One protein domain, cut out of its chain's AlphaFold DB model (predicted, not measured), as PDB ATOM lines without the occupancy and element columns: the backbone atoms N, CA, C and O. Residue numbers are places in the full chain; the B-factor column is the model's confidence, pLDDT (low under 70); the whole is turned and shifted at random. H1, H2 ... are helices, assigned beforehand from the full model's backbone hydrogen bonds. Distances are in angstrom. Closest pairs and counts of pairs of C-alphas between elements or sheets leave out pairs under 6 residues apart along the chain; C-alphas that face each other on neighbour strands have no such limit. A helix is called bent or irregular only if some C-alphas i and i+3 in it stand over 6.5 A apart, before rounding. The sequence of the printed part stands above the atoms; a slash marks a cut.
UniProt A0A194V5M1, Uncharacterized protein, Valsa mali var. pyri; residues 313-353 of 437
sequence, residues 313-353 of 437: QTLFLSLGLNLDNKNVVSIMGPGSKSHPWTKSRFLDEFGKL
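What this domain is: This is residues 313 to 353 of the 437 residues of an uncharacterized protein of Valsa mali var. pyri (UniProt A0A194V5M1). Three short helices make a flat, three-armed shape: H1 is at one end of the longest axis, H2 is in the middle, and the link of residues 333 to 342 goes out to the opposite end and folds back before H3 runs off sideways. H2 and H3 come nearest at their first residues and make a corner there, while the far part of H3 sticks out with residues 348 to 353, and H1 keeps clear of both other helices. The printed part has 41 residues with three named helices, in the order H1, H2, H3, and no named strand; the class is all helix. The whole is compact, with a radius of gyration of the C-alphas of 10.1 A, and the C-alphas span 30 by 21 by 11 A.

How they stand to each other: H1, residues 313 to 318, touches no helix. It is apart from H2, residues 325 to 332, which follows after a short link of 6 residues. It is also apart from H3, residues 343 to 352, which a short link of 10 residues joins to H2. H2 and H3 only just touch, with 3 pairs of C-alphas within 8 A. Their closest C-alphas are those of Asn 325 and Lys 343, 5.0 A apart. Their centres are 12.4 A apart, and they run the same way at a steep tilt of 49 degrees. Residues 348 to 353, of which 348 to 352 belong to H3, stand free. In H1, H2 and H3 every backbone O i to N i+4 pair is within hydrogen-bond range.

Where its parts are: H1 begins at C-alpha 313, at (-14.888, 6.920, -52.025), and runs from Gln 313 to Ser 318, with 8.7 A between its first and last C-alphas. H2 runs from Asn 325, whose C-alpha is at (-25.532, 4.724, -45.732), to Met 332, and is 10.3 A long from first to last C-alpha. H3, the longest helix with 10 residues, runs from Lys 343 to Lys 352, 14.3 A from first to last C-alpha, and ends at C-alpha 352, at (-14.019, 19.512, -42.854). No helix is bent or irregular.

The domain as a whole: The two C-alphas farthest apart are those of Ser 318 in H1 and Ser 338 in the link from H2 to H3, at 30.1 A. The C-alphas of the first and last printed residues, Gln 313 and Leu 353, are 15.2 A apart. The printed part has no cut, and neither link is long. The mean pLDDT of the printed part of this predicted model is 93.7, and no printed residue is under 70.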
ATOM      1  N   GLN A 313     -14.636   8.082 -51.174       94.50
ATOM      2  CA  GLN A 313     -14.888   6.920 -52.025       94.50
ATOM      3  C   GLN A 313     -13.670   5.989 -52.079       94.50
ATOM      4  O   GLN A 313     -13.811   4.788 -51.874       94.50
ATOM      5  N   THR A 314     -12.480   6.545 -52.317       94.00
ATOM      6  CA  THR A 314     -11.219   5.783 -52.382       94.00
ATOM      7  C   THR A 314     -10.922   5.103 -51.048       94.00
ATOM      8  O   THR A 314     -10.585   3.923 -51.004       94.00
ATOM      9  N   LEU A 315     -11.135   5.831 -49.949       94.56
ATOM     10  CA  LEU A 315     -11.027   5.313 -48.591       94.56
ATOM     11  C   LEU A 315     -11.927   4.087 -48.372       94.56
ATOM     12  O   LEU A 315     -11.439   3.055 -47.921       94.56
ATOM     13  N   PHE A 316     -13.217   4.170 -48.704       96.44
ATOM     14  CA  PHE A 316     -14.148   3.051 -48.508       96.44
ATOM     15  C   PHE A 316     -13.792   1.853 -49.393       96.44
ATOM     16  O   PHE A 316     -13.757   0.726 -48.901       96.44
ATOM     17  N   LEU A 317     -13.424   2.098 -50.655       95.88
ATOM     18  CA  LEU A 317     -12.971   1.045 -51.565       95.88
ATOM     19  C   LEU A 317     -11.744   0.305 -51.015       95.88
ATOM     20  O   LEU A 317     -11.688  -0.918 -51.093       95.88
ATOM     21  N   SER A 318     -10.802   1.017 -50.385       93.94
ATOM     22  CA  SER A 318      -9.621   0.401 -49.759       93.94
ATOM     23  C   SER A 318      -9.945  -0.524 -48.578       93.94
ATOM     24  O   SER A 318      -9.129  -1.367 -48.219       93.94
ATOM     25  N   LEU A 319     -11.119  -0.349 -47.962       94.69
ATOM     26  CA  LEU A 319     -11.641  -1.202 -46.893       94.69
ATOM     27  C   LEU A 319     -12.506  -2.349 -47.447       94.69
ATOM     28  O   LEU A 319     -13.074  -3.107 -46.668       94.69
ATOM     29  N   GLY A 320     -12.641  -2.462 -48.774       96.31
ATOM     30  CA  GLY A 320     -13.535  -3.423 -49.421       96.31
ATOM     31  C   GLY A 320     -15.017  -3.050 -49.307       96.31
ATOM     32  O   GLY A 320     -15.873  -3.931 -49.353       96.31
ATOM     33  N   LEU A 321     -15.335  -1.763 -49.125       96.56
ATOM     34  CA  LEU A 321     -16.692  -1.276 -48.871       96.56
ATOM     35  C   LEU A 321     -17.144  -0.262 -49.927       96.56
ATOM     36  O   LEU A 321     -16.362   0.527 -50.453       96.56
ATOM     37  N   ASN A 322     -18.452  -0.231 -50.186       97.00
ATOM     38  CA  ASN A 322     -19.072   0.827 -50.981       97.00
ATOM     39  C   ASN A 322     -19.426   2.022 -50.091       97.00
ATOM     40  O   ASN A 322     -19.885   1.852 -48.960       97.00
ATOM     41  N   LEU A 323     -19.264   3.244 -50.601       97.25
ATOM     42  CA  LEU A 323     -19.684   4.443 -49.879       97.25
ATOM     43  C   LEU A 323     -21.207   4.630 -49.979       97.25
ATOM     44  O   LEU A 323     -21.721   5.320 -50.869       97.25
ATOM     45  N   ASP A 324     -21.921   4.039 -49.026       97.06
ATOM     46  CA  ASP A 324     -23.372   4.111 -48.856       97.06
ATOM     47  C   ASP A 324     -23.759   4.271 -47.372       97.06
ATOM     48  O   ASP A 324     -22.917   4.205 -46.473       97.06
ATOM     49  N   ASN A 325     -25.044   4.526 -47.102       96.75
ATOM     50  CA  ASN A 325     -25.532   4.724 -45.732       96.75
ATOM     51  C   ASN A 325     -25.300   3.494 -44.842       96.75
ATOM     52  O   ASN A 325     -24.998   3.655 -43.663       96.75
ATOM     53  N   LYS A 326     -25.423   2.280 -45.393       96.69
ATOM     54  CA  LYS A 326     -25.291   1.034 -44.633       96.69
ATOM     55  C   LYS A 326     -23.860   0.874 -44.122       96.69
ATOM     56  O   LYS A 326     -23.658   0.666 -42.928       96.69
ATOM     57  N   ASN A 327     -22.872   1.021 -44.997       97.25
ATOM     58  CA  ASN A 327     -21.464   0.860 -44.636       97.25
ATOM     59  C   ASN A 327     -20.964   2.012 -43.757       97.25
ATOM     60  O   ASN A 327     -20.183   1.781 -42.837       97.25
ATOM     61  N   VAL A 328     -21.455   3.240 -43.967       97.00
ATOM     62  CA  VAL A 328     -21.152   4.368 -43.069       97.00
ATOM     63  C   VAL A 328     -21.644   4.082 -41.652       97.00
ATOM     64  O   VAL A 328     -20.865   4.207 -40.711       97.00
ATOM     65  N   VAL A 329     -22.892   3.637 -41.480       95.94
ATOM     66  CA  VAL A 329     -23.417   3.254 -40.158       95.94
ATOM     67  C   VAL A 329     -22.634   2.080 -39.565       95.94
ATOM     68  O   VAL A 329     -22.372   2.066 -38.366       95.94
ATOM     69  N   SER A 330     -22.193   1.126 -40.391       95.00
ATOM     70  CA  SER A 330     -21.374   0.000 -39.929       95.00
ATOM     71  C   SER A 330     -20.019   0.431 -39.356       95.00
ATOM     72  O   SER A 330     -19.554  -0.180 -38.398       95.00
ATOM     73  N   ILE A 331     -19.369   1.449 -39.929       94.12
ATOM     74  CA  ILE A 331     -18.054   1.930 -39.467       94.12
ATOM     75  C   ILE A 331     -18.199   2.920 -38.306       94.12
ATOM     76  O   ILE A 331     -17.453   2.857 -37.327       94.12
ATOM     77  N   MET A 332     -19.135   3.859 -38.434       94.25
ATOM     78  CA  MET A 332     -19.287   4.997 -37.522       94.25
ATOM     79  C   MET A 332     -20.181   4.680 -36.317       94.25
ATOM     80  O   MET A 332     -20.188   5.424 -35.338       94.25
ATOM     81  N   GLY A 333     -20.943   3.589 -36.393       92.56
ATOM     82  CA  GLY A 333     -22.034   3.278 -35.478       92.56
ATOM     83  C   GLY A 333     -23.339   4.004 -35.845       92.56
ATOM     84  O   GLY A 333     -23.377   4.824 -36.767       92.56
ATOM     85  N   PRO A 334     -24.433   3.734 -35.110       88.62
ATOM     86  CA  PRO A 334     -25.753   4.306 -35.397       88.62
ATOM     87  C   PRO A 334     -25.827   5.829 -35.184       88.62
ATOM     88  O   PRO A 334     -26.708   6.488 -35.735       88.62
ATOM     89  N   GLY A 335     -24.894   6.408 -34.421       87.12
ATOM     90  CA  GLY A 335     -24.972   7.800 -33.977       87.12
ATOM     91  C   GLY A 335     -26.008   7.991 -32.865       87.12
ATOM     92  O   GLY A 335     -26.468   7.027 -32.253       87.12
ATOM     93  N   SER A 336     -26.364   9.245 -32.577       87.75
ATOM     94  CA  SER A 336     -27.410   9.561 -31.598       87.75
ATOM     95  C   SER A 336     -28.778   9.658 -32.275       87.75
ATOM     96  O   SER A 336     -28.867   9.889 -33.479       87.75
ATOM     97  N   LYS A 337     -29.865   9.545 -31.499       83.81
ATOM     98  CA  LYS A 337     -31.238   9.677 -32.028       83.81
ATOM     99  C   LYS A 337     -31.470  11.002 -32.765       83.81
ATOM    100  O   LYS A 337     -32.206  11.030 -33.742       83.81
ATOM    101  N   SER A 338     -30.847  12.084 -32.297       88.00
ATOM    102  CA  SER A 338     -30.948  13.416 -32.904       88.00
ATOM    103  C   SER A 338     -29.963  13.635 -34.053       88.00
ATOM    104  O   SER A 338     -30.194  14.489 -34.899       88.00
ATOM    105  N   HIS A 339     -28.871  12.870 -34.092       88.31
ATOM    106  CA  HIS A 339     -27.820  12.997 -35.092       88.31
ATOM    107  C   HIS A 339     -27.369  11.593 -35.521       88.31
ATOM    108  O   HIS A 339     -26.323  11.113 -35.057       88.31
ATOM    109  N   PRO A 340     -28.137  10.913 -36.393       93.38
ATOM    110  CA  PRO A 340     -27.728   9.633 -36.951       93.38
ATOM    111  C   PRO A 340     -26.560   9.812 -37.928       93.38
ATOM    112  O   PRO A 340     -26.340  10.894 -38.491       93.38
ATOM    113  N   TRP A 341     -25.780   8.754 -38.132       96.38
ATOM    114  CA  TRP A 341     -24.774   8.739 -39.193       96.38
ATOM    115  C   TRP A 341     -25.416   8.427 -40.546       96.38
ATOM    116  O   TRP A 341     -26.193   7.488 -40.689       96.38
ATOM    117  N   THR A 342     -25.077   9.229 -41.552       96.12
ATOM    118  CA  THR A 342     -25.477   9.042 -42.953       96.12
ATOM    119  C   THR A 342     -24.275   9.301 -43.852       96.12
ATOM    120  O   THR A 342     -23.323   9.971 -43.441       96.12
ATOM    121  N   LYS A 343     -24.325   8.832 -45.101       96.81
ATOM    122  CA  LYS A 343     -23.320   9.139 -46.127       96.81
ATOM    123  C   LYS A 343     -23.095  10.640 -46.269       96.81
ATOM    124  O   LYS A 343     -21.950  11.070 -46.322       96.81
ATOM    125  N   SER A 344     -24.174  11.422 -46.308       96.50
ATOM    126  CA  SER A 344     -24.093  12.881 -46.442       96.50
ATOM    127  C   SER A 344     -23.341  13.508 -45.268       96.50
ATOM    128  O   SER A 344     -22.370  14.233 -45.468       96.50
ATOM    129  N   ARG A 345     -23.708  13.140 -44.034       95.19
ATOM    130  CA  ARG A 345     -23.032  13.639 -42.833       95.19
ATOM    131  C   ARG A 345     -21.565  13.221 -42.776       95.19
ATOM    132  O   ARG A 345     -20.716  14.026 -42.423       95.19
ATOM    133  N   PHE A 346     -21.264  11.966 -43.109       96.38
ATOM    134  CA  PHE A 346     -19.884  11.495 -43.155       96.38
ATOM    135  C   PHE A 346     -19.052  12.307 -44.148       96.38
ATOM    136  O   PHE A 346     -17.955  12.733 -43.806       96.38
ATOM    137  N   LEU A 347     -19.579  12.560 -45.349       95.50
ATOM    138  CA  LEU A 347     -18.903  13.380 -46.351       95.50
ATOM    139  C   LEU A 347     -18.661  14.813 -45.868       95.50
ATOM    140  O   LEU A 347     -17.580  15.344 -46.114       95.50
ATOM    141  N   ASP A 348     -19.626  15.411 -45.167       94.06
ATOM    142  CA  ASP A 348     -19.481  16.744 -44.574       94.06
ATOM    143  C   ASP A 348     -18.372  16.768 -43.508       94.06
ATOM    144  O   ASP A 348     -17.412  17.527 -43.622       94.06
ATOM    145  N   GLU A 349     -18.432  15.875 -42.518       93.12
ATOM    146  CA  GLU A 349     -17.433  15.805 -41.442       93.12
ATOM    147  C   GLU A 349     -16.032  15.440 -41.952       93.12
ATOM    148  O   GLU A 349     -15.041  16.059 -41.567       93.12
ATOM    149  N   PHE A 350     -15.932  14.477 -42.869       92.00
ATOM    150  CA  PHE A 350     -14.666  14.113 -43.502       92.00
ATOM    151  C   PHE A 350     -14.112  15.273 -44.342       92.00
ATOM    152  O   PHE A 350     -12.912  15.548 -44.323       92.00
ATOM    153  N   GLY A 351     -14.989  15.995 -45.045       88.75
ATOM    154  CA  GLY A 351     -14.645  17.156 -45.861       88.75
ATOM    155  C   GLY A 351     -14.176  18.374 -45.060       88.75
ATOM    156  O   GLY A 351     -13.451  19.203 -45.614       88.75
ATOM    157  N   LYS A 352     -14.532  18.475 -43.770       89.12
ATOM    158  CA  LYS A 352     -14.019  19.512 -42.854       89.12
ATOM    159  C   LYS A 352     -12.545  19.303 -42.496       89.12
ATOM    160  O   LYS A 352     -11.857  20.274 -42.207       89.12
ATOM    161  N   LEU A 353     -12.035  18.072 -42.572       85.75
ATOM    162  CA  LEU A 353     -10.650  17.717 -42.224       85.75
ATOM    163  C   LEU A 353      -9.654  17.928 -43.384       85.75
ATOM    164  O   LEU A 353      -8.711  17.153 -43.567       85.75
TER     165      LEU A 353